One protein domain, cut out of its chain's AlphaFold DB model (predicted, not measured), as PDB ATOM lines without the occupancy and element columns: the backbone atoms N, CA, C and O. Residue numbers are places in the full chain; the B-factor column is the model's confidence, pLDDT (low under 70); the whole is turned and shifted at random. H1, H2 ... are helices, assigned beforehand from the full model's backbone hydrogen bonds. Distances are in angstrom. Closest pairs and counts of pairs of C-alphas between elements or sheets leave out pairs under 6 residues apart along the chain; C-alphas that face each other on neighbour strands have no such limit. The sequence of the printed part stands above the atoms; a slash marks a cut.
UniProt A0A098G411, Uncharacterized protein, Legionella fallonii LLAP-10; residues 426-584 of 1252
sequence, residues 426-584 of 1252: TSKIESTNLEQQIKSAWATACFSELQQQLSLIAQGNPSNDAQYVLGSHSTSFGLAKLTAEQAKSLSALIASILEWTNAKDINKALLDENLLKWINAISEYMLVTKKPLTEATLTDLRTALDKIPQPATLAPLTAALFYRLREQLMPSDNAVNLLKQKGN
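AT A GLANCE: This is residues 426 to 584 of the 1252 residues of an uncharacterized protein of Legionella fallonii LLAP-10 (UniProt A0A098G411). Five helices lie roughly side by side in a loose, flat bundle: H1, H3, H5 and H6 follow an arc, with H4 on its open side. Residues 426 to 435 stick out at one end of long H1, while short H2 and H7 lie at far corners. The 159 printed residues hold seven named helices, H1 to H7 in chain order, and no named strand, an all-helix domain. It is only just compact, close to loose, with a radius of gyration of the C-alphas of 17.9 A, and spans 64 by 51 by 24 A.

HOW THE PARTS SIT: Start with H1, residues 428 to 458; with 444 to 458 alone it touches H3, residues 484 to 501, closest at the C-alphas of Ala 458 and Ala 484, 4.0 A apart, opposite ways at a shallow tilt of 22 degrees. H2, residues 464 to 469, is near H1. H4, residues 513 to 529, is close but not clearly touching H3: the closest C-alphas, of Gln 486 and Met 526, are 7.0 A apart. H5, residues 535 to 545, touches H3 at Leu 538 and Leu 493, closest C-alphas 6.3 A apart, the same way at a shallow tilt of 25 degrees. H5 forms a helical hairpin with H6, residues 555 to 569; their closest C-alphas, of Ala 544 and Leu 557, are 5.2 A apart. H7, residues 573 to 578, is close but not clearly touching H6, with the C-alphas of Val 576 and Glu 567 closest at 6.2 A. In each of the seven helices, every O i to N i+4 pair is within hydrogen-bond range.

IN THESE COORDINATES: Find C-alpha 428 at (86.094, 14.491, 64.860); from there H1 runs 45.0 A to C-alpha 458. H3 measures 25.8 A, H4 24.0 A, H5 15.2 A and H6 20.7 A from first to last C-alpha. H7 ends at C-alpha 578, (115.451, -15.999, 27.231).

THE WHOLE: The C-alphas farthest apart, of Thr 426 and Asn 574, are 64.8 A apart. The printed part has no cut; the links H2 to H3 and H3 to H4 are long. Look for pLDDT under 70 in 16 residues, among them 549 to 553 and 581 to 584.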
ATOM      1  N   THR A 426      83.353  16.875  71.073       58.31
ATOM      2  CA  THR A 426      84.332  15.952  70.480       58.31
ATOM      3  C   THR A 426      85.026  16.508  69.230       58.31
ATOM      4  O   THR A 426      84.378  16.898  68.258       58.31
ATOM      5  N   SER A 427      86.361  16.426  69.178       68.38
ATOM      6  CA  SER A 427      87.119  16.600  67.932       68.38
ATOM      7  C   SER A 427      86.948  15.373  67.031       68.38
ATOM      8  O   SER A 427      87.454  14.288  67.332       68.38
ATOM      9  N   LYS A 428      86.270  15.540  65.886       78.62
ATOM     10  CA  LYS A 428      86.094  14.491  64.860       78.62
ATOM     11  C   LYS A 428      87.431  13.858  64.441       78.62
ATOM     12  O   LYS A 428      87.490  12.657  64.208       78.62
ATOM     13  N   ILE A 429      88.505  14.649  64.427       81.88
ATOM     14  CA  ILE A 429      89.863  14.220  64.060       81.88
ATOM     15  C   ILE A 429      90.418  13.198  65.061       81.88
ATOM     16  O   ILE A 429      90.991  12.188  64.655       81.88
ATOM     17  N   GLU A 430      90.236  13.418  66.366       85.62
ATOM     18  CA  GLU A 430      90.752  12.498  67.389       85.62
ATOM     19  C   GLU A 430      90.020  11.149  67.357       85.62
ATOM     20  O   GLU A 430      90.663  10.100  67.428       85.62
ATOM     21  N   SER A 431      88.695  11.165  67.158       85.12
ATOM     22  CA  SER A 431      87.904   9.937  66.985       85.12
ATOM     23  C   SER A 431      88.358   9.149  65.755       85.12
ATOM     24  O   SER A 431      88.598   7.947  65.860       85.12
ATOM     25  N   THR A 432      88.539   9.815  64.610       86.94
ATOM     26  CA  THR A 432      89.018   9.166  63.379       86.94
ATOM     27  C   THR A 432      90.422   8.577  63.555       86.94
ATOM     28  O   THR A 432      90.678   7.455  63.119       86.94
ATOM     29  N   ASN A 433      91.321   9.273  64.256       88.38
ATOM     30  CA  ASN A 433      92.663   8.762  64.543       88.38
ATOM     31  C   ASN A 433      92.642   7.512  65.439       88.38
ATOM     32  O   ASN A 433      93.429   6.590  65.218       88.38
ATOM     33  N   LEU A 434      91.762   7.461  66.445       90.94
ATOM     34  CA  LEU A 434      91.596   6.276  67.295       90.94
ATOM     35  C   LEU A 434      90.986   5.102  66.526       90.94
ATOM     36  O   LEU A 434      91.457   3.976  66.666       90.94
ATOM     37  N   GLU A 435      89.979   5.354  65.691       91.38
ATOM     38  CA  GLU A 435      89.373   4.326  64.836       91.38
ATOM     39  C   GLU A 435      90.405   3.716  63.879       91.38
ATOM     40  O   GLU A 435      90.464   2.492  63.735       91.38
ATOM     41  N   GLN A 436      91.293   4.537  63.311       88.19
ATOM     42  CA  GLN A 436      92.385   4.049  62.473       88.19
ATOM     43  C   GLN A 436      93.401   3.206  63.263       88.19
ATOM     44  O   GLN A 436      93.825   2.155  62.785       88.19
ATOM     45  N   GLN A 437      93.760   3.614  64.486       90.75
ATOM     46  CA  GLN A 437      94.640   2.822  65.358       90.75
ATOM     47  C   GLN A 437      94.020   1.469  65.723       90.75
ATOM     48  O   GLN A 437      94.710   0.451  65.676       90.75
ATOM     49  N   ILE A 438      92.721   1.445  66.038       93.69
ATOM     50  CA  ILE A 438      91.966   0.213  66.307       93.69
ATOM     51  C   ILE A 438      91.984  -0.692  65.078       93.69
ATOM     52  O   ILE A 438      92.251  -1.883  65.214       93.69
ATOM     53  N   LYS A 439      91.735  -0.143  63.882       92.06
ATOM     54  CA  LYS A 439      91.745  -0.907  62.629       92.06
ATOM     55  C   LYS A 439      93.109  -1.554  62.380       92.06
ATOM     56  O   LYS A 439      93.168  -2.747  62.093       92.06
ATOM     57  N   SER A 440      94.195  -0.799  62.544       87.94
ATOM     58  CA  SER A 440      95.551  -1.334  62.396       87.94
ATOM     59  C   SER A 440      95.873  -2.397  63.450       87.94
ATOM     60  O   SER A 440      96.376  -3.458  63.096       87.94
ATOM     61  N   ALA A 441      95.541  -2.163  64.725       91.62
ATOM     62  CA  ALA A 441      95.770  -3.139  65.793       91.62
ATOM     63  C   ALA A 441      94.964  -4.432  65.581       91.62
ATOM     64  O   ALA A 441      95.484  -5.529  65.789       91.62
ATOM     65  N   TRP A 442      93.719  -4.313  65.112       94.62
ATOM     66  CA  TRP A 442      92.874  -5.447  64.747       94.62
ATOM     67  C   TRP A 442      93.491  -6.282  63.626       94.62
ATOM     68  O   TRP A 442      93.605  -7.499  63.762       94.62
ATOM     69  N   ALA A 443      93.950  -5.646  62.547       92.44
ATOM     70  CA  ALA A 443      94.603  -6.350  61.450       92.44
ATOM     71  C   ALA A 443      95.899  -7.046  61.905       92.44
ATOM     72  O   ALA A 443      96.114  -8.212  61.574       92.44
ATOM     73  N   THR A 444      96.720  -6.388  62.734       92.00
ATOM     74  CA  THR A 444      97.904  -7.008  63.356       92.00
ATOM     75  C   THR A 444      97.531  -8.250  64.166       92.00
ATOM     76  O   THR A 444      98.192  -9.281  64.025       92.00
ATOM     77  N   ALA A 445      96.464  -8.195  64.969       94.50
ATOM     78  CA  ALA A 445      95.983  -9.354  65.718       94.50
ATOM     79  C   ALA A 445      95.541 -10.486  64.774       94.50
ATOM     80  O   ALA A 445      95.949 -11.626  64.963       94.50
ATOM     81  N   CYS A 446      94.804 -10.174  63.703       95.31
ATOM     82  CA  CYS A 446      94.362 -11.158  62.709       95.31
ATOM     83  C   CYS A 446      95.521 -11.869  62.011       95.31
ATOM     84  O   CYS A 446      95.527 -13.097  61.930       95.31
ATOM     85  N   PHE A 447      96.523 -11.132  61.535       94.25
ATOM     86  CA  PHE A 447      97.698 -11.752  60.919       94.25
ATOM     87  C   PHE A 447      98.523 -12.553  61.927       94.25
ATOM     88  O   PHE A 447      99.014 -13.630  61.592       94.25
ATOM     89  N   SER A 448      98.617 -12.089  63.174       94.31
ATOM     90  CA  SER A 448      99.294 -12.832  64.242       94.31
ATOM     91  C   SER A 448      98.566 -14.143  64.577       94.31
ATOM     92  O   SER A 448      99.207 -15.178  64.740       94.31
ATOM     93  N   GLU A 449      97.231 -14.141  64.619       95.56
ATOM     94  CA  GLU A 449      96.428 -15.358  64.802       95.56
ATOM     95  C   GLU A 449      96.570 -16.320  63.620       95.56
ATOM     96  O   GLU A 449      96.722 -17.529  63.808       95.56
ATOM     97  N   LEU A 450      96.580 -15.800  62.389       95.06
ATOM     98  CA  LEU A 450      96.843 -16.617  61.207       95.06
ATOM     99  C   LEU A 450      98.233 -17.266  61.277       95.06
ATOM    100  O   LEU A 450      98.377 -18.454  60.987       95.06
ATOM    101  N   GLN A 451      99.247 -16.524  61.718       94.12
ATOM    102  CA  GLN A 451     100.590 -17.061  61.918       94.12
ATOM    103  C   GLN A 451     100.606 -18.213  62.937       94.12
ATOM    104  O   GLN A 451     101.278 -19.224  62.708       94.12
ATOM    105  N   GLN A 452      99.846 -18.114  64.033       93.00
ATOM    106  CA  GLN A 452      99.709 -19.210  65.003       93.00
ATOM    107  C   GLN A 452      99.020 -20.436  64.391       93.00
ATOM    108  O   GLN A 452      99.492 -21.559  64.566       93.00
ATOM    109  N   GLN A 453      97.948 -20.230  63.617       93.75
ATOM    110  CA  GLN A 453      97.237 -21.308  62.914       93.75
ATOM    111  C   GLN A 453      98.156 -22.054  61.935       93.75
ATOM    112  O   GLN A 453      98.149 -23.284  61.890       93.75
ATOM    113  N   LEU A 454      98.989 -21.326  61.190       94.94
ATOM    114  CA  LEU A 454      99.974 -21.914  60.278       94.94
ATOM    115  C   LEU A 454     101.107 -22.619  61.021       94.94
ATOM    116  O   LEU A 454     101.542 -23.689  60.601       94.94
ATOM    117  N   SER A 455     101.556 -22.065  62.146       92.94
ATOM    118  CA  SER A 455     102.585 -22.689  62.983       92.94
ATOM    119  C   SER A 455     102.118 -24.037  63.539       92.94
ATOM    120  O   SER A 455     102.892 -24.991  63.550       92.94
ATOM    121  N   LEU A 456     100.838 -24.151  63.908       91.88
ATOM    122  CA  LEU A 456     100.231 -25.414  64.335       91.88
ATOM    123  C   LEU A 456     100.253 -26.479  63.222       91.88
ATOM    124  O   LEU A 456     100.485 -27.655  63.494       91.88
ATOM    125  N   ILE A 457     100.060 -26.079  61.962       93.44
ATOM    126  CA  ILE A 457     100.160 -26.987  60.806       93.44
ATOM    127  C   ILE A 457     101.624 -27.353  60.527       93.44
ATOM    128  O   ILE A 457     101.936 -28.519  60.289       93.44
ATOM    129  N   ALA A 458     102.538 -26.383  60.611       93.38
ATOM    130  CA  ALA A 458     103.968 -26.583  60.379       93.38
ATOM    131  C   ALA A 458     104.618 -27.563  61.378       93.38
ATOM    132  O   ALA A 458     105.587 -28.231  61.032       93.38
ATOM    133  N   GLN A 459     104.069 -27.688  62.592       90.19
ATOM    134  CA  GLN A 459     104.494 -28.680  63.593       90.19
ATOM    135  C   GLN A 459     104.145 -30.132  63.207       90.19
ATOM    136  O   GLN A 459     104.687 -31.070  63.787       90.19
ATOM    137  N   GLY A 460     103.278 -30.331  62.209       76.56
ATOM    138  CA  GLY A 460     103.137 -31.598  61.493       76.56
ATOM    139  C   GLY A 460     102.125 -32.605  62.038       76.56
ATOM    140  O   GLY A 460     101.975 -33.636  61.401       76.56
ATOM    141  N   ASN A 461     101.411 -32.343  63.143       79.69
ATOM    142  CA  ASN A 461     100.382 -33.256  63.685       79.69
ATOM    143  C   ASN A 461      99.282 -32.540  64.513       79.69
ATOM    144  O   ASN A 461      99.110 -32.847  65.697       79.69
ATOM    145  N   PRO A 462      98.515 -31.584  63.951       87.69
ATOM    146  CA  PRO A 462      97.334 -31.062  64.639       87.69
ATOM    147  C   PRO A 462      96.329 -32.187  64.931       87.69
ATOM    148  O   PRO A 462      96.153 -33.090  64.109       87.69
ATOM    149  N   SER A 463      95.646 -32.120  66.080       91.75
ATOM    150  CA  SER A 463      94.595 -33.083  66.444       91.75
ATOM    151  C   SER A 463      93.479 -33.121  65.392       91.75
ATOM    152  O   SER A 463      93.254 -32.137  64.689       91.75
ATOM    153  N   ASN A 464      92.730 -34.226  65.298       91.50
ATOM    154  CA  ASN A 464      91.641 -34.362  64.316       91.50
ATOM    155  C   ASN A 464      90.606 -33.227  64.408       91.50
ATOM    156  O   ASN A 464      90.103 -32.757  63.388       91.50
ATOM    157  N   ASP A 465      90.306 -32.761  65.620       92.56
ATOM    158  CA  ASP A 465      89.384 -31.645  65.827       92.56
ATOM    159  C   ASP A 465      90.015 -30.299  65.444       92.56
ATOM    160  O   ASP A 465      89.341 -29.460  64.847       92.56
ATOM    161  N   ALA A 466      91.317 -30.106  65.688       92.25
ATOM    162  CA  ALA A 466      92.029 -28.922  65.210       92.25
ATOM    163  C   ALA A 466      92.095 -28.899  63.677       92.25
ATOM    164  O   ALA A 466      91.822 -27.868  63.068       92.25
ATOM    165  N   GLN A 467      92.373 -30.039  63.036       91.81
ATOM    166  CA  GLN A 467      92.317 -30.185  61.580       91.81
ATOM    167  C   GLN A 467      90.930 -29.849  61.030       91.81
ATOM    168  O   GLN A 467      90.830 -29.179  60.004       91.81
ATOM    169  N   TYR A 468      89.871 -30.295  61.710       90.94
ATOM    170  CA  TYR A 468      88.495 -30.013  61.315       90.94
ATOM    171  C   TYR A 468      88.212 -28.504  61.301       90.94
ATOM    172  O   TYR A 468      87.770 -27.981  60.279       90.94
ATOM    173  N   VAL A 469      88.555 -27.791  62.381       90.69
ATOM    174  CA  VAL A 469      88.401 -26.324  62.476       90.69
ATOM    175  C   VAL A 469      89.314 -25.584  61.491       90.69
ATOM    176  O   VAL A 469      88.938 -24.546  60.958       90.69
ATOM    177  N   LEU A 470      90.494 -26.129  61.187       91.19
ATOM    178  CA  LEU A 470      91.408 -25.609  60.161       91.19
ATOM    179  C   LEU A 470      90.972 -25.945  58.718       91.19
ATOM    180  O   LEU A 470      91.688 -25.614  57.767       91.19
ATOM    181  N   GLY A 471      89.808 -26.576  58.531       89.62
ATOM    182  CA  GLY A 471      89.192 -26.789  57.222       89.62
ATOM    183  C   GLY A 471      89.606 -28.081  56.512       89.62
ATOM    184  O   GLY A 471      89.589 -28.122  55.282       89.62
ATOM    185  N   SER A 472      89.958 -29.151  57.233       88.88
ATOM    186  CA  SER A 472      90.320 -30.442  56.611       88.88
ATOM    187  C   SER A 472      89.185 -31.068  55.791       88.88
ATOM    188  O   SER A 472      89.451 -31.763  54.814       88.88
ATOM    189  N   HIS A 473      87.931 -30.778  56.150       83.88
ATOM    190  CA  HIS A 473      86.722 -31.261  55.468       83.88
ATOM    191  C   HIS A 473      86.086 -30.214  54.537       83.88
ATOM    192  O   HIS A 473      85.010 -30.451  53.989       83.88
ATOM    193  N   SER A 474      86.736 -29.062  54.342       79.75
ATOM    194  CA  SER A 474      86.286 -28.057  53.375       79.75
ATOM    195  C   SER A 474      86.262 -28.661  51.967       79.75
ATOM    196  O   SER A 474      87.221 -29.319  51.546       79.75
ATOM    197  N   THR A 475      85.173 -28.445  51.225       69.00
ATOM    198  CA  THR A 475      85.044 -28.875  49.821       69.00
ATOM    199  C   THR A 475      85.969 -28.086  48.892       69.00
ATOM    200  O   THR A 475      86.372 -28.598  47.851       69.00
ATOM    201  N   SER A 476      86.353 -26.872  49.292       69.00
ATOM    202  CA  SER A 476      87.285 -25.981  48.597       69.00
ATOM    203  C   SER A 476      88.682 -26.024  49.236       69.00
ATOM    204  O   SER A 476      89.104 -27.050  49.767       69.00
ATOM    205  N   PHE A 477      89.440 -24.930  49.194       76.25
ATOM    206  CA  PHE A 477      90.700 -24.791  49.925       76.25
ATOM    207  C   PHE A 477      90.472 -24.759  51.450       76.25
ATOM    208  O   PHE A 477      89.355 -24.533  51.924       76.25
ATOM    209  N   GLY A 478      91.528 -25.038  52.217       82.94
ATOM    210  CA  GLY A 478      91.525 -25.042  53.681       82.94
ATOM    211  C   GLY A 478      92.955 -25.060  54.219       82.94
ATOM    212  O   GLY A 478      93.830 -25.664  53.597       82.94
ATOM    213  N   LEU A 479      93.205 -24.414  55.363       87.88
ATOM    214  CA  LEU A 479      94.558 -24.314  55.932       87.88
ATOM    215  C   LEU A 479      95.137 -25.698  56.249       87.88
ATOM    216  O   LEU A 479      96.301 -25.955  55.961       87.88
ATOM    217  N   ALA A 480      94.307 -26.623  56.739       89.06
ATOM    218  CA  ALA A 480      94.708 -28.003  57.022       89.06
ATOM    219  C   ALA A 480      95.198 -28.792  55.789       89.06
ATOM    220  O   ALA A 480      95.753 -29.875  55.952       89.06
ATOM    221  N   LYS A 481      94.981 -28.285  54.565       89.12
ATOM    222  CA  LYS A 481      95.451 -28.914  53.320       89.12
ATOM    223  C   LYS A 481      96.881 -28.510  52.947       89.12
ATOM    224  O   LYS A 481      97.444 -29.102  52.028       89.12
ATOM    225  N   LEU A 482      97.461 -27.518  53.628       90.94
ATOM    226  CA  LEU A 482      98.858 -27.130  53.440       90.94
ATOM    227  C   LEU A 482      99.780 -28.217  54.001       90.94
ATOM    228  O   LEU A 482      99.550 -28.744  55.089       90.94
ATOM    229  N   THR A 483     100.864 -28.515  53.288       92.81
ATOM    230  CA  THR A 483     101.960 -29.309  53.859       92.81
ATOM    231  C   THR A 483     102.688 -28.509  54.946       92.81
ATOM    232  O   THR A 483     102.607 -27.278  54.990       92.81
ATOM    233  N   ALA A 484     103.450 -29.186  55.810       93.25
ATOM    234  CA  ALA A 484     104.225 -28.517  56.859       93.25
ATOM    235  C   ALA A 484     105.199 -27.456  56.295       93.25
ATOM    236  O   ALA A 484     105.293 -26.353  56.828       93.25
ATOM    237  N   GLU A 485     105.857 -27.754  55.169       94.00
ATOM    238  CA  GLU A 485     106.753 -26.835  54.448       94.00
ATOM    239  C   GLU A 485     106.007 -25.610  53.885       94.00
ATOM    240  O   GLU A 485     106.475 -24.470  53.981       94.00
ATOM    241  N   GLN A 486     104.806 -25.814  53.333       94.19
ATOM    242  CA  GLN A 486     103.970 -24.719  52.837       94.19
ATOM    243  C   GLN A 486     103.493 -23.822  53.980       94.19
ATOM    244  O   GLN A 486     103.620 -22.602  53.901       94.19
ATOM    245  N   ALA A 487     103.006 -24.411  55.072       94.94
ATOM    246  CA  ALA A 487     102.577 -23.655  56.242       94.94
ATOM    247  C   ALA A 487     103.739 -22.866  56.872       94.94
ATOM    248  O   ALA A 487     103.568 -21.701  57.230       94.94
ATOM    249  N   LYS A 488     104.939 -23.459  56.940       95.69
ATOM    250  CA  LYS A 488     106.154 -22.804  57.445       95.69
ATOM    251  C   LYS A 488     106.558 -21.601  56.592       95.69
ATOM    252  O   LYS A 488     106.789 -20.523  57.134       95.69
ATOM    253  N   SER A 489     106.628 -21.769  55.273       94.44
ATOM    254  CA  SER A 489     107.023 -20.689  54.357       94.44
ATOM    255  C   SER A 489     105.988 -19.556  54.296       94.44
ATOM    256  O   SER A 489     106.363 -18.385  54.288       94.44
ATOM    257  N   LEU A 490     104.689 -19.869  54.365       94.69
ATOM    258  CA  LEU A 490     103.632 -18.859  54.469       94.69
ATOM    259  C   LEU A 490     103.648 -18.123  55.819       94.69
ATOM    260  O   LEU A 490     103.481 -16.905  55.869       94.69
ATOM    261  N   SER A 491     103.897 -18.843  56.917       95.44
ATOM    262  CA  SER A 491     104.072 -18.251  58.250       95.44
ATOM    263  C   SER A 491     105.259 -17.277  58.285       95.44
ATOM    264  O   SER A 491     105.161 -16.202  58.881       95.44
ATOM    265  N   ALA A 492     106.353 -17.600  57.583       94.31
ATOM    266  CA  ALA A 492     107.513 -16.721  57.439       94.31
ATOM    267  C   ALA A 492     107.198 -15.446  56.637       94.31
ATOM    268  O   ALA A 492     107.665 -14.369  57.005       94.31
ATOM    269  N   LEU A 493     106.371 -15.536  55.588       93.25
ATOM    270  CA  LEU A 493     105.890 -14.358  54.858       93.25
ATOM    271  C   LEU A 493     105.060 -13.439  55.766       93.25
ATOM    272  O   LEU A 493     105.293 -12.232  55.804       93.25
ATOM    273  N   ILE A 494     104.128 -14.006  56.536       94.25
ATOM    274  CA  ILE A 494     103.314 -13.236  57.488       94.25
ATOM    275  C   ILE A 494     104.190 -12.605  58.575       94.25
ATOM    276  O   ILE A 494     103.959 -11.453  58.937       94.25
ATOM    277  N   ALA A 495     105.226 -13.308  59.050       91.88
ATOM    278  CA  ALA A 495     106.204 -12.747  59.983       91.88
ATOM    279  C   ALA A 495     106.849 -11.480  59.412       91.88
ATOM    280  O   ALA A 495     106.876 -10.450  60.076       91.88
ATOM    281  N   SER A 496     107.294 -11.533  58.156       90.25
ATOM    282  CA  SER A 496     107.912 -10.390  57.482       90.25
ATOM    283  C   SER A 496     106.951  -9.227  57.260       90.25
ATOM    284  O   SER A 496     107.349  -8.077  57.406       90.25
ATOM    285  N   ILE A 497     105.676  -9.503  56.975       89.94
ATOM    286  CA  ILE A 497     104.632  -8.471  56.903       89.94
ATOM    287  C   ILE A 497     104.447  -7.798  58.271       89.94
ATOM    288  O   ILE A 497     104.402  -6.572  58.356       89.94
ATOM    289  N   LEU A 498     104.371  -8.581  59.351       88.44
ATOM    290  CA  LEU A 498     104.238  -8.059  60.712       88.44
ATOM    291  C   LEU A 498     105.472  -7.241  61.130       88.44
ATOM    292  O   LEU A 498     105.321  -6.151  61.680       88.44
ATOM    293  N   GLU A 499     106.683  -7.716  60.839       87.69
ATOM    294  CA  GLU A 499     107.940  -6.996  61.090       87.69
ATOM    295  C   GLU A 499     107.991  -5.663  60.346       87.69
ATOM    296  O   GLU A 499     108.233  -4.625  60.966       87.69
ATOM    297  N   TRP A 500     107.682  -5.679  59.047       84.94
ATOM    298  CA  TRP A 500     107.593  -4.483  58.217       84.94
ATOM    299  C   TRP A 500     106.637  -3.460  58.841       84.94
ATOM    300  O   TRP A 500     107.005  -2.312  59.058       84.94
ATOM    301  N   THR A 501     105.452  -3.875  59.292       77.62
ATOM    302  CA  THR A 501     104.466  -2.940  59.874       77.62
ATOM    303  C   THR A 501     104.871  -2.317  61.210       77.62
ATOM    304  O   THR A 501     104.261  -1.336  61.647       77.62
ATOM    305  N   ASN A 502     105.899  -2.862  61.861       76.69
ATOM    306  CA  ASN A 502     106.454  -2.326  63.097       76.69
ATOM    307  C   ASN A 502     107.595  -1.316  62.865       76.69
ATOM    308  O   ASN A 502     108.015  -0.666  63.826       76.69
ATOM    309  N   ALA A 503     108.081  -1.140  61.630       79.06
ATOM    310  CA  ALA A 503     109.098  -0.137  61.317       79.06
ATOM    311  C   ALA A 503     108.526   1.300  61.314       79.06
ATOM    312  O   ALA A 503     107.343   1.535  61.066       79.06
ATOM    313  N   LYS A 504     109.377   2.277  61.672       59.25
ATOM    314  CA  LYS A 504     108.961   3.586  62.218       59.25
ATOM    315  C   LYS A 504     108.271   4.563  61.253       59.25
ATOM    316  O   LYS A 504     107.702   5.527  61.748       59.25
ATOM    317  N   ASP A 505     108.211   4.296  59.951       67.75
ATOM    318  CA  ASP A 505     107.716   5.260  58.948       67.75
ATOM    319  C   ASP A 505     106.691   4.665  57.959       67.75
ATOM    320  O   ASP A 505     106.416   5.230  56.899       67.75
ATOM    321  N   ILE A 506     106.100   3.510  58.290       70.88
ATOM    322  CA  ILE A 506     105.176   2.796  57.394       70.88
ATOM    323  C   ILE A 506     103.715   3.132  57.692       70.88
ATOM    324  O   ILE A 506     103.264   3.158  58.840       70.88
ATOM    325  N   ASN A 507     102.940   3.337  56.624       69.50
ATOM    326  CA  ASN A 507     101.498   3.511  56.717       69.50
ATOM    327  C   ASN A 507     100.812   2.187  57.092       69.50
ATOM    328  O   ASN A 507     100.546   1.333  56.246       69.50
ATOM    329  N   LYS A 508     100.448   2.055  58.371       74.12
ATOM    330  CA  LYS A 508      99.726   0.893  58.917       74.12
ATOM    331  C   LYS A 508      98.315   0.702  58.350       74.12
ATOM    332  O   LYS A 508      97.674  -0.293  58.677       74.12
ATOM    333  N   ALA A 509      97.810   1.618  57.522       71.94
ATOM    334  CA  ALA A 509      96.555   1.421  56.800       71.94
ATOM    335  C   ALA A 509      96.634   0.300  55.747       71.94
ATOM    336  O   ALA A 509      95.589  -0.196  55.345       71.94
ATOM    337  N   LEU A 510      97.843  -0.108  55.338       74.50
ATOM    338  CA  LEU A 510      98.069  -1.195  54.374       74.50
ATOM    339  C   LEU A 510      97.865  -2.600  54.970       74.50
ATOM    340  O   LEU A 510      97.761  -3.574  54.234       74.50
ATOM    341  N   LEU A 511      97.786  -2.712  56.301       81.56
ATOM    342  CA  LEU A 511      97.320  -3.918  56.984       81.56
ATOM    343  C   LEU A 511      95.791  -3.970  56.920       81.56
ATOM    344  O   LEU A 511      95.098  -3.551  57.850       81.56
ATOM    345  N   ASP A 512      95.258  -4.459  55.808       84.06
ATOM    346  CA  ASP A 512      93.821  -4.575  55.588       84.06
ATOM    347  C   ASP A 512      93.440  -5.892  54.889       84.06
ATOM    348  O   ASP A 512      94.256  -6.799  54.699       84.06
ATOM    349  N   GLU A 513      92.164  -6.018  54.523       85.19
ATOM    350  CA  GLU A 513      91.664  -7.205  53.833       85.19
ATOM    351  C   GLU A 513      92.176  -7.338  52.390       85.19
ATOM    352  O   GLU A 513      92.118  -8.433  51.836       85.19
ATOM    353  N   ASN A 514      92.714  -6.282  51.766       82.56
ATOM    354  CA  ASN A 514      93.331  -6.405  50.443       82.56
ATOM    355  C   ASN A 514      94.652  -7.170  50.538       82.56
ATOM    356  O   ASN A 514      94.902  -8.066  49.730       82.56
ATOM    357  N   LEU A 515      95.455  -6.896  51.572       86.25
ATOM    358  CA  LEU A 515      96.649  -7.693  51.849       86.25
ATOM    359  C   LEU A 515      96.291  -9.142  52.215       86.25
ATOM    360  O   LEU A 515      96.977 -10.071  51.787       86.25
ATOM    361  N   LEU A 516      95.190  -9.359  52.946       88.62
ATOM    362  CA  LEU A 516      94.693 -10.712  53.216       88.62
ATOM    363  C   LEU A 516      94.289 -11.440  51.926       88.62
ATOM    364  O   LEU A 516      94.675 -12.591  51.747       88.62
ATOM    365  N   LYS A 517      93.572 -10.779  51.007       84.31
ATOM    366  CA  LYS A 517      93.230 -11.338  49.685       84.31
ATOM    367  C   LYS A 517      94.474 -11.681  48.869       84.31
ATOM    368  O   LYS A 517      94.494 -12.703  48.188       84.31
ATOM    369  N   TRP A 518      95.517 -10.858  48.960       85.25
ATOM    370  CA  TRP A 518      96.804 -11.154  48.342       85.25
ATOM    371  C   TRP A 518      97.418 -12.428  48.947       85.25
ATOM    372  O   TRP A 518      97.696 -13.362  48.204       85.25
ATOM    373  N   ILE A 519      97.506 -12.548  50.279       88.75
ATOM    374  CA  ILE A 519      97.979 -13.769  50.972       88.75
ATOM    375  C   ILE A 519      97.123 -14.998  50.619       88.75
ATOM    376  O   ILE A 519      97.651 -16.101  50.431       88.75
ATOM    377  N   ASN A 520      95.807 -14.816  50.497       86.62
ATOM    378  CA  ASN A 520      94.879 -15.840  50.039       86.62
ATOM    379  C   ASN A 520      95.297 -16.339  48.642       86.62
ATOM    380  O   ASN A 520      95.636 -17.504  48.477       86.62
ATOM    381  N   ALA A 521      95.428 -15.464  47.646       79.75
ATOM    382  CA  ALA A 521      95.847 -15.892  46.307       79.75
ATOM    383  C   ALA A 521      97.179 -16.677  46.300       79.75
ATOM    384  O   ALA A 521      97.309 -17.682  45.599       79.75
ATOM    385  N   ILE A 522      98.142 -16.286  47.142       85.12
ATOM    386  CA  ILE A 522      99.425 -16.993  47.283       85.12
ATOM    387  C   ILE A 522      99.240 -18.399  47.820       85.12
ATOM    388  O   ILE A 522      99.794 -19.349  47.269       85.12
ATOM    389  N   SER A 523      98.500 -18.553  48.915       86.88
ATOM    390  CA  SER A 523      98.396 -19.880  49.522       86.88
ATOM    391  C   SER A 523      97.525 -20.817  48.681       86.88
ATOM    392  O   SER A 523      97.799 -22.014  48.638       86.88
ATOM    393  N   GLU A 524      96.547 -20.286  47.944       83.06
ATOM    394  CA  GLU A 524      95.823 -21.036  46.918       83.06
ATOM    395  C   GLU A 524      96.768 -21.505  45.799       83.06
ATOM    396  O   GLU A 524      96.749 -22.685  45.440       83.06
ATOM    397  N   TYR A 525      97.653 -20.630  45.306       80.00
ATOM    398  CA  TYR A 525      98.697 -21.010  44.348       80.00
ATOM    399  C   TYR A 525      99.613 -22.109  44.911       80.00
ATOM    400  O   TYR A 525      99.895 -23.096  44.226       80.00
ATOM    401  N   MET A 526     100.051 -21.987  46.168       84.75
ATOM    402  CA  MET A 526     100.876 -23.003  46.829       84.75
ATOM    403  C   MET A 526     100.149 -24.349  46.885       84.75
ATOM    404  O   MET A 526     100.736 -25.370  46.534       84.75
ATOM    405  N   LEU A 527      98.871 -24.374  47.277       84.19
ATOM    406  CA  LEU A 527      98.071 -25.602  47.347       84.19
ATOM    407  C   LEU A 527      97.922 -26.277  45.978       84.19
ATOM    408  O   LEU A 527      98.072 -27.496  45.887       84.19
ATOM    409  N   VAL A 528      97.678 -25.495  44.923       78.81
ATOM    410  CA  VAL A 528      97.527 -26.007  43.552       78.81
ATOM    411  C   VAL A 528      98.847 -26.566  43.018       78.81
ATOM    412  O   VAL A 528      98.888 -27.687  42.513       78.81
ATOM    413  N   THR A 529      99.940 -25.819  43.171       77.12
ATOM    414  CA  THR A 529     101.263 -26.211  42.653       77.12
ATOM    415  C   THR A 529     101.999 -27.208  43.541       77.12
ATOM    416  O   THR A 529     102.995 -27.796  43.118       77.12
ATOM    417  N   LYS A 530     101.532 -27.405  44.779       83.38
ATOM    418  CA  LYS A 530     102.178 -28.208  45.829       83.38
ATOM    419  C   LYS A 530     103.598 -27.739  46.184       83.38
ATOM    420  O   LYS A 530     104.360 -28.500  46.778       83.38
ATOM    421  N   LYS A 531     103.959 -26.494  45.849       84.88
ATOM    422  CA  LYS A 531     105.280 -25.904  46.123       84.88
ATOM    423  C   LYS A 531     105.202 -24.900  47.289       84.88
ATOM    424  O   LYS A 531     104.236 -24.137  47.357       84.88
ATOM    425  N   PRO A 532     106.166 -24.896  48.231       90.75
ATOM    426  CA  PRO A 532     106.306 -23.841  49.238       90.75
ATOM    427  C   PRO A 532     106.976 -22.585  48.653       90.75
ATOM    428  O   PRO A 532     107.572 -22.638  47.576       90.75
ATOM    429  N   LEU A 533     106.932 -21.458  49.378       89.25
ATOM    430  CA  LEU A 533     107.739 -20.284  49.020       89.25
ATOM    431  C   LEU A 533     109.207 -20.546  49.381       89.25
ATOM    432  O   LEU A 533     109.510 -20.961  50.499       89.25
ATOM    433  N   THR A 534     110.122 -20.295  48.444       88.56
ATOM    434  CA  THR A 534     111.568 -20.444  48.677       88.56
ATOM    435  C   THR A 534     112.126 -19.262  49.474       88.56
ATOM    436  O   THR A 534     111.558 -18.170  49.439       88.56
ATOM    437  N   GLU A 535     113.281 -19.422  50.131       88.00
ATOM    438  CA  GLU A 535     113.928 -18.310  50.856       88.00
ATOM    439  C   GLU A 535     114.268 -17.131  49.929       88.00
ATOM    440  O   GLU A 535     114.110 -15.969  50.302       88.00
ATOM    441  N   ALA A 536     114.656 -17.421  48.684       84.56
ATOM    442  CA  ALA A 536     114.871 -16.404  47.657       84.56
ATOM    443  C   ALA A 536     113.581 -15.632  47.328       84.56
ATOM    444  O   ALA A 536     113.629 -14.427  47.094       84.56
ATOM    445  N   THR A 537     112.427 -16.309  47.351       86.25
ATOM    446  CA  THR A 537     111.120 -15.663  47.169       86.25
ATOM    447  C   THR A 537     110.780 -14.783  48.363       86.25
ATOM    448  O   THR A 537     110.415 -13.627  48.187       86.25
ATOM    449  N   LEU A 538     110.954 -15.291  49.586       88.44
ATOM    450  CA  LEU A 538     110.703 -14.526  50.810       88.44
ATOM    451  C   LEU A 538     111.588 -13.276  50.900       88.44
ATOM    452  O   LEU A 538     111.106 -12.212  51.275       88.44
ATOM    453  N   THR A 539     112.860 -13.383  50.513       88.69
ATOM    454  CA  THR A 539     113.809 -12.258  50.498       88.69
ATOM    455  C   THR A 539     113.388 -11.163  49.517       88.69
ATOM    456  O   THR A 539     113.416  -9.977  49.857       88.69
ATOM    457  N   ASP A 540     112.936 -11.539  48.323       84.81
ATOM    458  CA  ASP A 540     112.451 -10.572  47.336       84.81
ATOM    459  C   ASP A 540     111.150  -9.911  47.779       84.81
ATOM    460  O   ASP A 540     110.997  -8.702  47.620       84.81
ATOM    461  N   LEU A 541     110.235 -10.674  48.384       87.56
ATOM    462  CA  LEU A 541     108.996 -10.134  48.942       87.56
ATOM    463  C   LEU A 541     109.276  -9.152  50.083       87.56
ATOM    464  O   LEU A 541     108.677  -8.081  50.108       87.56
ATOM    465  N   ARG A 542     110.232  -9.457  50.973       87.44
ATOM    466  CA  ARG A 542     110.717  -8.514  52.000       87.44
ATOM    467  C   ARG A 542     111.240  -7.228  51.364       87.44
ATOM    468  O   ARG A 542     110.808  -6.143  51.724       87.44
ATOM    469  N   THR A 543     112.092  -7.359  50.353       86.88
ATOM    470  CA  THR A 543     112.645  -6.208  49.622       86.88
ATOM    471  C   THR A 543     111.554  -5.403  48.905       86.88
ATOM    472  O   THR A 543     111.673  -4.191  48.740       86.88
ATOM    473  N   ALA A 544     110.491  -6.062  48.442       84.62
ATOM    474  CA  ALA A 544     109.360  -5.419  47.791       84.62
ATOM    475  C   ALA A 544     108.449  -4.678  48.778       84.62
ATOM    476  O   ALA A 544     107.941  -3.618  48.415       84.62
ATOM    477  N   LEU A 545     108.290  -5.177  50.011       84.19
ATOM    478  CA  LEU A 545     107.578  -4.471  51.086       84.19
ATOM    479  C   LEU A 545     108.189  -3.085  51.340       84.19
ATOM    480  O   LEU A 545     107.461  -2.099  51.444       84.19
ATOM    481  N   ASP A 546     109.520  -2.984  51.340       81.19
ATOM    482  CA  ASP A 546     110.241  -1.717  51.539       81.19
ATOM    483  C   ASP A 546     110.073  -0.724  50.371       81.19
ATOM    484  O   ASP A 546     110.346   0.467  50.517       81.19
ATOM    485  N   LYS A 547     109.617  -1.199  49.205       78.25
ATOM    486  CA  LYS A 547     109.428  -0.399  47.982       78.25
ATOM    487  C   LYS A 547     107.986   0.059  47.765       78.25
ATOM    488  O   LYS A 547     107.723   0.713  46.757       78.25
ATOM    489  N   ILE A 548     107.051  -0.288  48.651       75.06
ATOM    490  CA  ILE A 548     105.644   0.111  48.517       75.06
ATOM    491  C   ILE A 548     105.531   1.644  48.628       75.06
ATOM    492  O   ILE A 548     105.842   2.197  49.687       75.06
ATOM    493  N   PRO A 549     105.099   2.353  47.564       64.19
ATOM    494  CA  PRO A 549     105.027   3.808  47.577       64.19
ATOM    495  C   PRO A 549     103.877   4.315  48.458       64.19
ATOM    496  O   PRO A 549     102.837   3.672  48.618       64.19
ATOM    497  N   GLN A 550     104.037   5.529  48.985       57.28
ATOM    498  CA  GLN A 550     102.930   6.304  49.545       57.28
ATOM    499  C   GLN A 550     102.294   7.115  48.392       57.28
ATOM    500  O   GLN A 550     102.997   7.978  47.860       57.28
ATOM    501  N   PRO A 551     101.023   6.887  47.974       54.62
ATOM    502  CA  PRO A 551     100.006   6.005  48.558       54.62
ATOM    503  C   PRO A 551      99.680   4.699  47.775       54.62
ATOM    504  O   PRO A 551      99.377   4.728  46.589       54.62
ATOM    505  N   ALA A 552      99.612   3.590  48.533       59.88
ATOM    506  CA  ALA A 552      98.655   2.464  48.492       59.88
ATOM    507  C   ALA A 552      98.520   1.536  47.260       59.88
ATOM    508  O   ALA A 552      97.401   1.173  46.901       59.88
ATOM    509  N   THR A 553      99.620   1.048  46.684       69.50
ATOM    510  CA  THR A 553      99.581  -0.057  45.694       69.50
ATOM    511  C   THR A 553     100.370  -1.272  46.185       69.50
ATOM    512  O   THR A 553     101.514  -1.124  46.617       69.50
ATOM    513  N   LEU A 554      99.801  -2.479  46.076       76.50
ATOM    514  CA  LEU A 554     100.510  -3.748  46.313       76.50
ATOM    515  C   LEU A 554     101.358  -4.167  45.093       76.50
ATOM    516  O   LEU A 554     102.007  -5.211  45.126       76.50
ATOM    517  N   ALA A 555     101.394  -3.352  44.035       76.12
ATOM    518  CA  ALA A 555     102.117  -3.598  42.794       76.12
ATOM    519  C   ALA A 555     103.562  -4.091  42.995       76.12
ATOM    520  O   ALA A 555     103.912  -5.089  42.366       76.12
ATOM    521  N   PRO A 556     104.400  -3.518  43.892       78.12
ATOM    522  CA  PRO A 556     105.754  -4.036  44.106       78.12
ATOM    523  C   PRO A 556     105.780  -5.476  44.635       78.12
ATOM    524  O   PRO A 556     106.601  -6.276  44.185       78.12
ATOM    525  N   LEU A 557     104.870  -5.825  45.552       80.62
ATOM    526  CA  LEU A 557     104.727  -7.182  46.091       80.62
ATOM    527  C   LEU A 557     104.259  -8.161  45.016       80.62
ATOM    528  O   LEU A 557     104.836  -9.237  44.856       80.62
ATOM    529  N   THR A 558     103.223  -7.783  44.268       79.38
ATOM    530  CA  THR A 558     102.677  -8.589  43.173       79.38
ATOM    531  C   THR A 558     103.733  -8.815  42.096       79.38
ATOM    532  O   THR A 558     103.956  -9.953  41.697       79.38
ATOM    533  N   ALA A 559     104.466  -7.773  41.702       76.56
ATOM    534  CA  ALA A 559     105.558  -7.858  40.738       76.56
ATOM    535  C   ALA A 559     106.677  -8.807  41.201       76.56
ATOM    536  O   ALA A 559     107.070  -9.701  40.450       76.56
ATOM    537  N   ALA A 560     107.160  -8.653  42.440       79.38
ATOM    538  CA  ALA A 560     108.206  -9.511  43.000       79.38
ATOM    539  C   ALA A 560     107.764 -10.977  43.101       79.38
ATOM    540  O   ALA A 560     108.551 -11.889  42.837       79.38
ATOM    541  N   LEU A 561     106.496 -11.224  43.435       79.38
ATOM    542  CA  LEU A 561     105.981 -12.581  43.484       79.38
ATOM    543  C   LEU A 561     105.844 -13.190  42.093       79.38
ATOM    544  O   LEU A 561     106.369 -14.271  41.854       79.38
ATOM    545  N   PHE A 562     105.185 -12.498  41.164       78.88
ATOM    546  CA  PHE A 562     105.010 -12.972  39.792       78.88
ATOM    547  C   PHE A 562     106.355 -13.262  39.123       78.88
ATOM    548  O   PHE A 562     106.489 -14.290  38.464       78.88
ATOM    549  N   TYR A 563     107.366 -12.425  39.368       77.62
ATOM    550  CA  TYR A 563     108.748 -12.684  38.968       77.62
ATOM    551  C   TYR A 563     109.218 -14.078  39.418       77.62
ATOM    552  O   TYR A 563     109.648 -14.885  38.593       77.62
ATOM    553  N   ARG A 564     109.072 -14.398  40.710       79.38
ATOM    554  CA  ARG A 564     109.512 -15.683  41.275       79.38
ATOM    555  C   ARG A 564     108.665 -16.855  40.815       79.38
ATOM    556  O   ARG A 564     109.200 -17.935  40.589       79.38
ATOM    557  N   LEU A 565     107.359 -16.659  40.655       79.31
ATOM    558  CA  LEU A 565     106.478 -17.706  40.154       79.31
ATOM    559  C   LEU A 565     106.833 -18.078  38.713       79.31
ATOM    560  O   LEU A 565     106.935 -19.263  38.415       79.31
ATOM    561  N   ARG A 566     107.105 -17.098  37.838       78.75
ATOM    562  CA  ARG A 566     107.570 -17.378  36.468       78.75
ATOM    563  C   ARG A 566     108.879 -18.151  36.482       78.75
ATOM    564  O   ARG A 566     108.959 -19.194  35.848       78.75
ATOM    565  N   GLU A 567     109.867 -17.685  37.244       79.75
ATOM    566  CA  GLU A 567     111.157 -18.373  37.386       79.75
ATOM    567  C   GLU A 567     110.977 -19.840  37.822       79.75
ATOM    568  O   GLU A 567     111.575 -20.735  37.235       79.75
ATOM    569  N   GLN A 568     110.087 -20.113  38.782       80.44
ATOM    570  CA  GLN A 568     109.804 -21.469  39.276       80.44
ATOM    571  C   GLN A 568     109.008 -22.366  38.315       80.44
ATOM    572  O   GLN A 568     109.001 -23.593  38.500       80.44
ATOM    573  N   LEU A 569     108.256 -21.776  37.385       82.12
ATOM    574  CA  LEU A 569     107.461 -22.502  36.390       82.12
ATOM    575  C   LEU A 569     108.262 -22.798  35.120       82.12
ATOM    576  O   LEU A 569     107.886 -23.696  34.368       82.12
ATOM    577  N   MET A 570     109.362 -22.081  34.892       85.56
ATOM    578  CA  MET A 570     110.209 -22.305  33.731       85.56
ATOM    579  C   MET A 570     110.960 -23.641  33.828       85.56
ATOM    580  O   MET A 570     111.484 -23.989  34.886       85.56
ATOM    581  N   PRO A 571     111.038 -24.403  32.723       87.19
ATOM    582  CA  PRO A 571     111.605 -25.752  32.733       87.19
ATOM    583  C   PRO A 571     113.140 -25.811  32.856       87.19
ATOM    584  O   PRO A 571     113.685 -26.895  33.069       87.19
ATOM    585  N   SER A 572     113.853 -24.690  32.700       88.88
ATOM    586  CA  SER A 572     115.323 -24.634  32.713       88.88
ATOM    587  C   SER A 572     115.867 -23.207  32.894       88.88
ATOM    588  O   SER A 572     115.187 -22.223  32.595       88.88
ATOM    589  N   ASP A 573     117.151 -23.093  33.254       86.81
ATOM    590  CA  ASP A 573     117.862 -21.806  33.329       86.81
ATOM    591  C   ASP A 573     117.968 -21.099  31.970       86.81
ATOM    592  O   ASP A 573     117.961 -19.870  31.895       86.81
ATOM    593  N   ASN A 574     118.058 -21.857  30.874       87.44
ATOM    594  CA  ASN A 574     118.127 -21.275  29.536       87.44
ATOM    595  C   ASN A 574     116.788 -20.626  29.139       87.44
ATOM    596  O   ASN A 574     116.799 -19.490  28.668       87.44
ATOM    597  N   ALA A 575     115.644 -21.249  29.448       86.44
ATOM    598  CA  ALA A 575     114.333 -20.615  29.276       86.44
ATOM    599  C   ALA A 575     114.190 -19.353  30.155       86.44
ATOM    600  O   ALA A 575     113.714 -18.317  29.687       86.44
ATOM    601  N   VAL A 576     114.686 -19.398  31.399       84.62
ATOM    602  CA  VAL A 576     114.739 -18.227  32.296       84.62
ATOM    603  C   VAL A 576     115.588 -17.096  31.706       84.62
ATOM    604  O   VAL A 576     115.227 -15.925  31.822       84.62
ATOM    605  N   ASN A 577     116.711 -17.412  31.059       83.00
ATOM    606  CA  ASN A 577     117.564 -16.409  30.423       83.00
ATOM    607  C   ASN A 577     116.897 -15.756  29.209       83.00
ATOM    608  O   ASN A 577     117.023 -14.542  29.049       83.00
ATOM    609  N   LEU A 578     116.167 -16.523  28.398       82.31
ATOM    610  CA  LEU A 578     115.451 -15.999  27.231       82.31
ATOM    611  C   LEU A 578     114.352 -14.996  27.618       82.31
ATOM    612  O   LEU A 578     114.175 -14.010  26.914       82.31
ATOM    613  N   LEU A 579     113.711 -15.157  28.782       75.88
ATOM    614  CA  LEU A 579     112.724 -14.207  29.329       75.88
ATOM    615  C   LEU A 579     113.296 -12.839  29.741       75.88
ATOM    616  O   LEU A 579     112.528 -11.923  30.066       75.88
ATOM    617  N   LYS A 580     114.623 -12.689  29.849       76.06
ATOM    618  CA  LYS A 580     115.227 -11.464  30.388       76.06
ATOM    619  C   LYS A 580     115.069 -10.279  29.425       76.06
ATOM    620  O   LYS A 580     115.256 -10.393  28.216       76.06
ATOM    621  N   GLN A 581     114.774  -9.110  29.986       66.88
ATOM    622  CA  GLN A 581     114.763  -7.793  29.357       66.88
ATOM    623  C   GLN A 581     115.782  -6.882  30.055       66.88
ATOM    624  O   GLN A 581     115.795  -6.761  31.283       66.88
ATOM    625  N   LYS A 582     116.673  -6.245  29.286       67.25
ATOM    626  CA  LYS A 582     117.797  -5.433  29.810       67.25
ATOM    627  C   LYS A 582     118.609  -6.123  30.927       67.25
ATOM    628  O   LYS A 582     119.061  -5.471  31.865       67.25
ATOM    629  N   GLY A 583     118.769  -7.445  30.852       63.72
ATOM    630  CA  GLY A 583     119.512  -8.238  31.841       63.72
ATOM    631  C   GLY A 583     118.743  -8.628  33.113       63.72
ATOM    632  O   GLY A 583     119.274  -9.404  33.902       63.72
ATOM    633  N   ASN A 584     117.497  -8.178  33.294       62.88
ATOM    634  CA  ASN A 584     116.596  -8.589  34.384       62.88
ATOM    635  C   ASN A 584     115.427  -9.408  33.810       62.88
ATOM    636  O   ASN A 584     115.108  -9.233  32.646       62.88
TER     637      ASN A 584